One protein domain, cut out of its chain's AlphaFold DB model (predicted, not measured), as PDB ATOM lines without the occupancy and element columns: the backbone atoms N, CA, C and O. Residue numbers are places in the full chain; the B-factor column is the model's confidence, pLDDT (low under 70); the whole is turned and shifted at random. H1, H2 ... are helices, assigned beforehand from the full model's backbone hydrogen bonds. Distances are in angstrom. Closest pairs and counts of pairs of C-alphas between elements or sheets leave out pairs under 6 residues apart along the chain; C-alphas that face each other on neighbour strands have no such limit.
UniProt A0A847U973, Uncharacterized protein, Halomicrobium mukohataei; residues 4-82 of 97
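What this domain is: This is residues 4 to 82 of the 97 residues of an uncharacterized protein of Halomicrobium mukohataei (UniProt A0A847U973). Two long helices, H2 and H4, run side by side the same way; H1 and H3, packed on each other at a slant, cover one side of this pair, and the short H5 bridges the pair on the other side. H1 packs on H2, while H3 crosses H4. The printed part has 79 residues with five named helices, H1 to H5 in chain order, and no named strand: the class is all helix. It is compact and rounded, with a radius of gyration of the C-alphas of 11.2 A and spans of 32 by 24 by 21 A.

How they stand to each other: H1, residues 4 to 14, and H2, residues 19 to 36, form a helical hairpin: they touch, closest at the C-alphas of Ala 5 and Ala 26, 4.9 A apart, and run opposite ways at a steep tilt of 42 degrees. H3, residues 42 to 49, touches H1, with the C-alphas of Val 8 and Ala 42 closest at 5.4 A; H3 and H2 are apart. H4, residues 57 to 71, touches H3 with residues 60 to 64 alone, about perpendicular at 76 degrees, the C-alphas of Phe 49 and Leu 64 being closest at 5.9 A. H2 and H4 are close but not clearly touching, closest at the C-alphas of Leu 29 and Val 65, 7.5 A, at a shallow tilt of 7 degrees, the same way. H5, residues 78 to 81, touches H2, closest at the C-alphas of Lys 28 and Tyr 81, 5.0 A, and H4, closest at those of Gly 66 and Ser 78, 5.6 A. In H1, H2, H3 and H4 every O i to N i+4 pair is within hydrogen-bond range; H5 is too short for one.

Where its parts are: H1 begins at C-alpha 4, (260.335, 182.817, 359.018), and is 15.5 A long. H2 measures 25.4 A, H3 10.2 A and H4 20.9 A. H5, 5.8 A, ends at C-alpha 81, (273.001, 175.932, 353.409).

The domain as a whole: The C-alphas farthest apart, of Asp 18 and Asp 73, are 32.7 A apart. The printed part has no cut and no long link. Its mean pLDDT is 92.8, and no printed residue is under 70.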
ATOM      1  N   PHE A   4     260.050 183.442 360.314       96.50
ATOM      2  CA  PHE A   4     260.335 182.817 359.018       96.50
ATOM      3  C   PHE A   4     260.753 181.345 359.141       96.50
ATOM      4  O   PHE A   4     260.275 180.507 358.382       96.50
ATOM      5  N   ALA A   5     261.647 181.018 360.079       96.81
ATOM      6  CA  ALA A   5     262.108 179.647 360.259       96.81
ATOM      7  C   ALA A   5     260.988 178.738 360.797       96.81
ATOM      8  O   ALA A   5     260.887 177.594 360.369       96.81
ATOM      9  N   ASP A   6     260.132 179.240 361.692       97.69
ATOM     10  CA  ASP A   6     258.988 178.476 362.205       97.69
ATOM     11  C   ASP A   6     257.970 178.175 361.081       97.69
ATOM     12  O   ASP A   6     257.507 177.040 360.946       97.69
ATOM     13  N   ASP A   7     257.675 179.156 360.220       98.00
ATOM     14  CA  ASP A   7     256.759 178.984 359.085       98.00
ATOM     15  C   ASP A   7     257.324 178.017 358.030       98.00
ATOM     16  O   ASP A   7     256.632 177.115 357.554       98.00
ATOM     17  N   VAL A   8     258.608 178.156 357.693       97.75
ATOM     18  CA  VAL A   8     259.293 177.267 356.744       97.75
ATOM     19  C   VAL A   8     259.421 175.844 357.293       97.75
ATOM     20  O   VAL A   8     259.269 174.883 356.538       97.75
ATOM     21  N   GLN A   9     259.647 175.675 358.599       98.25
ATOM     22  CA  GLN A   9     259.629 174.351 359.220       98.25
ATOM     23  C   GLN A   9     258.282 173.662 358.977       98.25
ATOM     24  O   GLN A   9     258.261 172.498 358.579       98.25
ATOM     25  N   ALA A  10     257.164 174.375 359.148       97.81
ATOM     26  CA  ALA A  10     255.835 173.815 358.904       97.81
ATOM     27  C   ALA A  10     255.634 173.396 357.434       97.81
ATOM     28  O   ALA A  10     255.047 172.341 357.175       97.81
ATOM     29  N   VAL A  11     256.160 174.170 356.476       97.00
ATOM     30  CA  VAL A  11     256.172 173.804 355.045       97.00
ATOM     31  C   VAL A  11     256.929 172.490 354.830       97.00
ATOM     32  O   VAL A  11     256.446 171.585 354.149       97.00
ATOM     33  N   PHE A  12     258.100 172.347 355.444       97.38
ATOM     34  CA  PHE A  12     258.944 171.165 355.292       97.38
ATOM     35  C   PHE A  12     258.374 169.914 355.967       97.38
ATOM     36  O   PHE A  12     258.429 168.824 355.391       97.38
ATOM     37  N   GLU A  13     257.758 170.052 357.139       97.31
ATOM     38  CA  GLU A  13     257.017 168.960 357.781       97.31
ATOM     39  C   GLU A  13     255.823 168.516 356.926       97.31
ATOM     40  O   GLU A  13     255.592 167.317 356.748       97.31
ATOM     41  N   ALA A  14     255.091 169.464 356.327       95.69
ATOM     42  CA  ALA A  14     253.998 169.162 355.403       95.69
ATOM     43  C   ALA A  14     254.484 168.444 354.131       95.69
ATOM     44  O   ALA A  14     253.760 167.614 353.577       95.69
ATOM     45  N   ALA A  15     255.723 168.707 353.711       92.69
ATOM     46  CA  ALA A  15     256.401 168.010 352.622       92.69
ATOM     47  C   ALA A  15     256.971 166.628 353.006       92.69
ATOM     48  O   ALA A  15     257.538 165.939 352.157       92.69
ATOM     49  N   GLY A  16     256.805 166.188 354.257       93.25
ATOM     50  CA  GLY A  16     257.181 164.847 354.706       93.25
ATOM     51  C   GLY A  16     258.555 164.737 355.370       93.25
ATOM     52  O   GLY A  16     259.004 163.614 355.611       93.25
ATOM     53  N   ALA A  17     259.214 165.854 355.692       95.44
ATOM     54  CA  ALA A  17     260.372 165.835 356.582       95.44
ATOM     55  C   ALA A  17     259.960 165.459 358.014       95.44
ATOM     56  O   ALA A  17     258.883 165.823 358.487       95.44
ATOM     57  N   ASP A  18     260.836 164.755 358.732       96.06
ATOM     58  CA  ASP A  18     260.711 164.655 360.184       96.06
ATOM     59  C   ASP A  18     261.076 165.989 360.857       96.06
ATOM     60  O   ASP A  18     261.819 166.792 360.296       96.06
ATOM     61  N   GLU A  19     260.584 166.201 362.079       95.06
ATOM     62  CA  GLU A  19     260.762 167.441 362.851       95.06
ATOM     63  C   GLU A  19     262.229 167.896 362.935       95.06
ATOM     64  O   GLU A  19     262.522 169.078 362.760       95.06
ATOM     65  N   ALA A  20     263.176 166.975 363.158       95.12
ATOM     66  CA  ALA A  20     264.587 167.335 363.306       95.12
ATOM     67  C   ALA A  20     265.192 167.786 361.968       95.12
ATOM     68  O   ALA A  20     265.934 168.774 361.918       95.12
ATOM     69  N   THR A  21     264.849 167.087 360.885       95.38
ATOM     70  CA  THR A  21     265.261 167.450 359.526       95.38
ATOM     71  C   THR A  21     264.635 168.777 359.093       95.38
ATOM     72  O   THR A  21     265.354 169.651 358.610       95.38
ATOM     73  N   ALA A  22     263.333 168.971 359.324       96.81
ATOM     74  CA  ALA A  22     262.614 170.203 359.002       96.81
ATOM     75  C   ALA A  22     263.168 171.409 359.770       96.81
ATOM     76  O   ALA A  22     263.431 172.448 359.169       96.81
ATOM     77  N   THR A  23     263.427 171.246 361.073       96.94
ATOM     78  CA  THR A  23     264.057 172.275 361.917       96.94
ATOM     79  C   THR A  23     265.424 172.671 361.356       96.94
ATOM     80  O   THR A  23     265.691 173.846 361.124       96.94
ATOM     81  N   THR A  24     266.283 171.687 361.066       96.12
ATOM     82  CA  THR A  24     267.638 171.940 360.542       96.12
ATOM     83  C   THR A  24     267.599 172.641 359.181       96.12
ATOM     84  O   THR A  24     268.384 173.553 358.922       96.12
ATOM     85  N   ALA A  25     266.686 172.220 358.305       96.56
ATOM     86  CA  ALA A  25     266.472 172.819 356.994       96.56
ATOM     87  C   ALA A  25     265.999 174.276 357.109       96.56
ATOM     88  O   ALA A  25     266.527 175.157 356.437       96.56
ATOM     89  N   ALA A  26     265.042 174.544 357.998       97.81
ATOM     90  CA  ALA A  26     264.519 175.883 358.222       97.81
ATOM     91  C   ALA A  26     265.575 176.830 358.811       97.81
ATOM     92  O   ALA A  26     265.683 177.974 358.376       97.81
ATOM     93  N   GLU A  27     266.402 176.355 359.747       96.56
ATOM     94  CA  GLU A  27     267.517 177.136 360.297       96.56
ATOM     95  C   GLU A  27     268.557 177.485 359.224       96.56
ATOM     96  O   GLU A  27     269.017 178.626 359.149       96.56
ATOM     97  N   LYS A  28     268.898 176.529 358.354       96.12
ATOM     98  CA  LYS A  28     269.812 176.766 357.230       96.12
ATOM     99  C   LYS A  28     269.231 177.735 356.206       96.12
ATOM    100  O   LYS A  28     269.951 178.614 355.741       96.12
ATOM    101  N   LEU A  29     267.947 177.619 355.877       96.50
ATOM    102  CA  LEU A  29     267.309 178.542 354.942       96.50
ATOM    103  C   LEU A  29     267.155 179.947 355.536       96.50
ATOM    104  O   LEU A  29     267.289 180.933 354.818       96.50
ATOM    105  N   ALA A  30     266.928 180.058 356.846       96.75
ATOM    106  CA  ALA A  30     266.926 181.343 357.537       96.75
ATOM    107  C   ALA A  30     268.302 182.022 357.469       96.75
ATOM    108  O   ALA A  30     268.362 183.221 357.213       96.75
ATOM    109  N   ALA A  31     269.391 181.260 357.615       95.19
ATOM    110  CA  ALA A  31     270.740 181.784 357.410       95.19
ATOM    111  C   ALA A  31     270.963 182.243 355.956       95.19
ATOM    112  O   ALA A  31     271.422 183.356 355.737       95.19
ATOM    113  N   PHE A  32     270.548 181.445 354.962       94.62
ATOM    114  CA  PHE A  32     270.622 181.845 353.548       94.62
ATOM    115  C   PHE A  32     269.877 183.161 353.284       94.62
ATOM    116  O   PHE A  32     270.399 184.058 352.625       94.62
ATOM    117  N   ARG A  33     268.659 183.279 353.822       94.81
ATOM    118  CA  ARG A  33     267.826 184.480 353.739       94.81
ATOM    119  C   ARG A  33     268.545 185.698 354.321       94.81
ATOM    120  O   ARG A  33     268.537 186.756 353.709       94.81
ATOM    121  N   GLU A  34     269.154 185.563 355.495       93.50
ATOM    122  CA  GLU A  34     269.893 186.657 356.140       93.50
ATOM    123  C   GLU A  34     271.141 187.075 355.350       93.50
ATOM    124  O   GLU A  34     271.450 188.263 355.291       93.50
ATOM    125  N   ASP A  35     271.833 186.123 354.726       92.69
ATOM    126  CA  ASP A  35     273.073 186.401 354.004       92.69
ATOM    127  C   ASP A  35     272.838 186.967 352.592       92.69
ATOM    128  O   ASP A  35     273.631 187.787 352.121       92.69
ATOM    129  N   TYR A  36     271.765 186.544 351.910       92.19
ATOM    130  CA  TYR A  36     271.624 186.765 350.466       92.19
ATOM    131  C   TYR A  36     270.269 187.278 349.986       92.19
ATOM    132  O   TYR A  36     270.222 187.879 348.912       92.19
ATOM    133  N   ASP A  37     269.180 187.056 350.722       91.81
ATOM    134  CA  ASP A  37     267.837 187.414 350.256       91.81
ATOM    135  C   ASP A  37     266.898 187.734 351.424       91.81
ATOM    136  O   ASP A  37     266.009 186.956 351.760       91.81
ATOM    137  N   GLU A  38     267.078 188.899 352.056       91.38
ATOM    138  CA  GLU A  38     266.252 189.320 353.195       91.38
ATOM    139  C   GLU A  38     264.752 189.451 352.841       91.38
ATOM    140  O   GLU A  38     263.909 189.513 353.743       91.38
ATOM    141  N   GLU A  39     264.390 189.489 351.555       93.12
ATOM    142  CA  GLU A  39     263.006 189.602 351.087       93.12
ATOM    143  C   GLU A  39     262.321 188.236 350.889       93.12
ATOM    144  O   GLU A  39     261.097 188.198 350.737       93.12
ATOM    145  N   LEU A  40     263.061 187.122 350.972       94.69
ATOM    146  CA  LEU A  40     262.507 185.771 350.865       94.69
ATOM    147  C   LEU A  40     261.428 185.519 351.932       94.69
ATOM    148  O   LEU A  40     261.644 185.724 353.133       94.69
ATOM    149  N   THR A  41     260.264 185.038 351.493       96.38
ATOM    150  CA  THR A  41     259.106 184.729 352.346       96.38
ATOM    151  C   THR A  41     258.827 183.229 352.399       96.38
ATOM    152  O   THR A  41     259.168 182.495 351.472       96.38
ATOM    153  N   ALA A  42     258.163 182.764 353.461       96.75
ATOM    154  CA  ALA A  42     257.772 181.358 353.584       96.75
ATOM    155  C   ALA A  42     256.832 180.909 352.446       96.75
ATOM    156  O   ALA A  42     257.011 179.823 351.903       96.75
ATOM    157  N   ASP A  43     255.906 181.770 352.005       96.88
ATOM    158  CA  ASP A  43     255.030 181.490 350.855       96.88
ATOM    159  C   ASP A  43     255.812 181.310 349.540       96.88
ATOM    160  O   ASP A  43     255.415 180.531 348.671       96.88
ATOM    161  N   ALA A  44     256.901 182.065 349.348       96.12
ATOM    162  CA  ALA A  44     257.759 181.920 348.176       96.12
ATOM    163  C   ALA A  44     258.543 180.605 348.242       96.12
ATOM    164  O   ALA A  44     258.624 179.894 347.243       96.12
ATOM    165  N   VAL A  45     259.043 180.251 349.429       96.50
ATOM    166  CA  VAL A  45     259.696 178.963 349.687       96.50
ATOM    167  C   VAL A  45     258.751 177.805 349.383       96.50
ATOM    168  O   VAL A  45     259.142 176.904 348.653       96.50
ATOM    169  N   GLU A  46     257.509 177.835 349.872       96.75
ATOM    170  CA  GLU A  46     256.516 176.788 349.600       96.75
ATOM    171  C   GLU A  46     256.251 176.630 348.098       96.75
ATOM    172  O   GLU A  46     256.277 175.515 347.574       96.75
ATOM    173  N   GLN A  47     256.045 177.745 347.389       95.81
ATOM    174  CA  GLN A  47     255.801 177.729 345.947       95.81
ATOM    175  C   GLN A  47     256.986 177.163 345.164       95.81
ATOM    176  O   GLN A  47     256.787 176.295 344.321       95.81
ATOM    177  N   GLN A  48     258.206 177.622 345.448       94.69
ATOM    178  CA  GLN A  48     259.395 177.131 344.752       94.69
ATOM    179  C   GLN A  48     259.705 175.676 345.115       94.69
ATOM    180  O   GLN A  48     260.074 174.885 344.254       94.69
ATOM    181  N   PHE A  49     259.523 175.289 346.378       95.44
ATOM    182  CA  PHE A  49     259.759 173.920 346.827       95.44
ATOM    183  C   PHE A  49     258.802 172.921 346.162       95.44
ATOM    184  O   PHE A  49     259.194 171.790 345.885       95.44
ATOM    185  N   ALA A  50     257.575 173.338 345.835       93.12
ATOM    186  CA  ALA A  50     256.623 172.512 345.092       93.12
ATOM    187  C   ALA A  50     257.089 172.160 343.663       93.12
ATOM    188  O   ALA A  50     256.615 171.171 343.103       93.12
ATOM    189  N   ASP A  51     258.020 172.929 343.089       93.69
ATOM    190  CA  ASP A  51     258.619 172.664 341.777       93.69
ATOM    191  C   ASP A  51     259.842 171.728 341.849       93.69
ATOM    192  O   ASP A  51     260.422 171.377 340.813       93.69
ATOM    193  N   ALA A  52     260.241 171.295 343.052       92.62
ATOM    194  CA  ALA A  52     261.383 170.411 343.223       92.62
ATOM    195  C   ALA A  52     261.167 169.068 342.489       92.62
ATOM    196  O   ALA A  52     260.125 168.426 342.635       92.62
ATOM    197  N   PRO A  53     262.153 168.597 341.701       84.31
ATOM    198  CA  PRO A  53     261.984 167.423 340.843       84.31
ATOM    199  C   PRO A  53     262.103 166.077 341.578       84.31
ATOM    200  O   PRO A  53     261.861 165.040 340.959       84.31
ATOM    201  N   ASP A  54     262.529 166.077 342.843       80.50
ATOM    202  CA  ASP A  54     262.835 164.870 343.618       80.50
ATOM    203  C   ASP A  54     261.783 164.621 344.709       80.50
ATOM    204  O   ASP A  54     261.307 165.551 345.353       80.50
ATOM    205  N   GLU A  55     261.428 163.351 344.928       81.38
ATOM    206  CA  GLU A  55     260.472 162.946 345.966       81.38
ATOM    207  C   GLU A  55     261.125 162.876 347.359       81.38
ATOM    208  O   GLU A  55     260.432 162.917 348.377       81.38
ATOM    209  N   ALA A  56     262.454 162.750 347.431       90.38
ATOM    210  CA  ALA A  56     263.180 162.743 348.691       90.38
ATOM    211  C   ALA A  56     263.395 164.177 349.191       90.38
ATOM    212  O   ALA A  56     264.088 164.971 348.553       90.38
ATOM    213  N   PHE A  57     262.873 164.475 350.387       93.12
ATOM    214  CA  PHE A  57     262.931 165.810 350.993       93.12
ATOM    215  C   PHE A  57     264.328 166.441 350.960       93.12
ATOM    216  O   PHE A  57     264.472 167.602 350.604       93.12
ATOM    217  N   VAL A  58     265.363 165.673 351.308       92.56
ATOM    218  CA  VAL A  58     266.744 166.170 351.369       92.56
ATOM    219  C   VAL A  58     267.228 166.653 349.996       92.56
ATOM    220  O   VAL A  58     267.768 167.751 349.891       92.56
ATOM    221  N   HIS A  59     266.982 165.880 348.935       91.69
ATOM    222  CA  HIS A  59     267.364 166.265 347.575       91.69
ATOM    223  C   HIS A  59     266.503 167.422 347.050       91.69
ATOM    224  O   HIS A  59     267.025 168.327 346.399       91.69
ATOM    225  N   ALA A  60     265.204 167.428 347.365       94.62
ATOM    226  CA  ALA A  60     264.300 168.529 347.036       94.62
ATOM    227  C   ALA A  60     264.732 169.845 347.709       94.62
ATOM    228  O   ALA A  60     264.762 170.897 347.070       94.62
ATOM    229  N   TYR A  61     265.145 169.779 348.976       95.88
ATOM    230  CA  TYR A  61     265.670 170.915 349.726       95.88
ATOM    231  C   TYR A  61     266.999 171.414 349.146       95.88
ATOM    232  O   TYR A  61     267.162 172.610 348.908       95.88
ATOM    233  N   ASP A  62     267.937 170.516 348.849       94.44
ATOM    234  CA  ASP A  62     269.224 170.906 348.268       94.44
ATOM    235  C   ASP A  62     269.073 171.508 346.863       94.44
ATOM    236  O   ASP A  62     269.828 172.419 346.493       94.44
ATOM    237  N   TRP A  63     268.078 171.041 346.102       94.62
ATOM    238  CA  TRP A  63     267.660 171.664 344.850       94.62
ATOM    239  C   TRP A  63     267.100 173.070 345.082       94.62
ATOM    240  O   TRP A  63     267.572 173.992 344.421       94.62
ATOM    241  N   LEU A  64     266.178 173.260 346.036       95.94
ATOM    242  CA  LEU A  64     265.601 174.570 346.369       95.94
ATOM    243  C   LEU A  64     266.701 175.581 346.718       95.94
ATOM    244  O   LEU A  64     266.740 176.672 346.159       95.94
ATOM    245  N   VAL A  65     267.628 175.210 347.603       94.88
ATOM    246  CA  VAL A  65     268.742 176.083 348.005       94.88
ATOM    247  C   VAL A  65     269.617 176.453 346.804       94.88
ATOM    248  O   VAL A  65     270.049 177.596 346.669       94.88
ATOM    249  N   GLY A  66     269.880 175.498 345.907       92.56
ATOM    250  CA  GLY A  66     270.600 175.767 344.661       92.56
ATOM    251  C   GLY A  66     269.815 176.651 343.687       92.56
ATOM    252  O   GLY A  66     270.421 177.470 342.999       92.56
ATOM    253  N   HIS A  67     268.494 176.493 343.632       93.50
ATOM    254  CA  HIS A  67     267.600 177.280 342.792       93.50
ATOM    255  C   HIS A  67     267.565 178.741 343.248       93.50
ATOM    256  O   HIS A  67     267.895 179.617 342.454       93.50
ATOM    257  N   LEU A  68     267.319 178.986 344.539       93.81
ATOM    258  CA  LEU A  68     267.347 180.318 345.152       93.81
ATOM    259  C   LEU A  68     268.700 181.017 344.954       93.81
ATOM    260  O   LEU A  68     268.764 182.181 344.570       93.81
ATOM    261  N   ALA A  69     269.804 180.293 345.156       91.75
ATOM    262  CA  ALA A  69     271.140 180.840 344.934       91.75
ATOM    263  C   ALA A  69     271.412 181.199 343.462       91.75
ATOM    264  O   ALA A  69     272.181 182.117 343.194       91.75
ATOM    265  N   ALA A  70     270.802 180.485 342.510       89.75
ATOM    266  CA  ALA A  70     270.937 180.768 341.082       89.75
ATOM    267  C   ALA A  70     270.084 181.959 340.619       89.75
ATOM    268  O   ALA A  70     270.417 182.572 339.604       89.75
ATOM    269  N   GLU A  71     269.000 182.279 341.331       86.50
ATOM    270  CA  GLU A  71     268.216 183.499 341.105       86.50
ATOM    271  C   GLU A  71     268.928 184.753 341.633       86.50
ATOM    272  O   GLU A  71     268.632 185.861 341.185       86.50
ATOM    273  N   ASN A  72     269.900 184.588 342.534       80.81
ATOM    274  CA  ASN A  72     270.720 185.681 343.030       80.81
ATOM    275  C   ASN A  72     271.833 186.052 342.027       80.81
ATOM    276  O   ASN A  72     272.588 185.200 341.551       80.81
ATOM    277  N   ASP A  73     271.963 187.345 341.721       71.69
ATOM    278  CA  ASP A  73     272.891 187.872 340.710       71.69
ATOM    279  C   ASP A  73     274.392 187.718 341.081       71.69
ATOM    280  O   ASP A  73     275.253 187.942 340.226       71.69
ATOM    281  N   ASP A  74     274.737 187.325 342.319       72.81
ATOM    282  CA  ASP A  74     276.121 187.316 342.841       72.81
ATOM    283  C   ASP A  74     276.817 185.937 342.868       72.81
ATOM    284  O   ASP A  74     277.735 185.700 343.653       72.81
ATOM    285  N   CYS A  75     276.412 184.993 342.006       70.88
ATOM    286  CA  CYS A  75     276.992 183.635 341.981       70.88
ATOM    287  C   CYS A  75     277.041 182.987 343.386       70.88
ATOM    288  O   CYS A  75     278.056 182.390 343.761       70.88
ATOM    289  N   THR A  76     275.960 183.141 344.155       83.75
ATOM    290  CA  THR A  76     275.872 182.764 345.568       83.75
ATOM    291  C   THR A  76     276.277 181.309 345.808       83.75
ATOM    292  O   THR A  76     275.765 180.379 345.176       83.75
ATOM    293  N   ASP A  77     277.198 181.088 346.753       85.44
ATOM    294  CA  ASP A  77     277.612 179.740 347.134       85.44
ATOM    295  C   ASP A  77     276.559 179.092 348.034       85.44
ATOM    296  O   ASP A  77     276.489 179.311 349.238       85.44
ATOM    297  N   SER A  78     275.731 178.246 347.433       86.94
ATOM    298  CA  SER A  78     274.614 177.611 348.124       86.94
ATOM    299  C   SER A  78     275.036 176.441 349.038       86.94
ATOM    300  O   SER A  78     274.181 175.841 349.690       86.94
ATOM    301  N   ARG A  79     276.311 176.017 349.023       87.81
ATOM    302  CA  ARG A  79     276.736 174.722 349.596       87.81
ATOM    303  C   ARG A  79     276.641 174.658 351.114       87.81
ATOM    304  O   ARG A  79     276.336 173.596 351.647       87.81
ATOM    305  N   GLU A  80     276.896 175.757 351.810       89.56
ATOM    306  CA  GLU A  80     276.852 175.791 353.278       89.56
ATOM    307  C   GLU A  80     275.427 175.641 353.844       89.56
ATOM    308  O   GLU A  80     275.233 175.115 354.947       89.56
ATOM    309  N   TYR A  81     274.418 175.990 353.041       92.62
ATOM    310  CA  TYR A  81     273.001 175.932 353.409       92.62
ATOM    311  C   TYR A  81     272.319 174.614 353.026       92.62
ATOM    312  O   TYR A  81     271.184 174.384 353.438       92.62
ATOM    313  N   ARG A  82     272.995 173.722 352.290       92.31
ATOM    314  CA  ARG A  82     272.483 172.382 351.949       92.31
ATOM    315  C   ARG A  82     272.467 171.440 353.157       92.31
ATOM    316  O   ARG A  82     273.239 171.622 354.109       92.31
TER     317      ARG A  82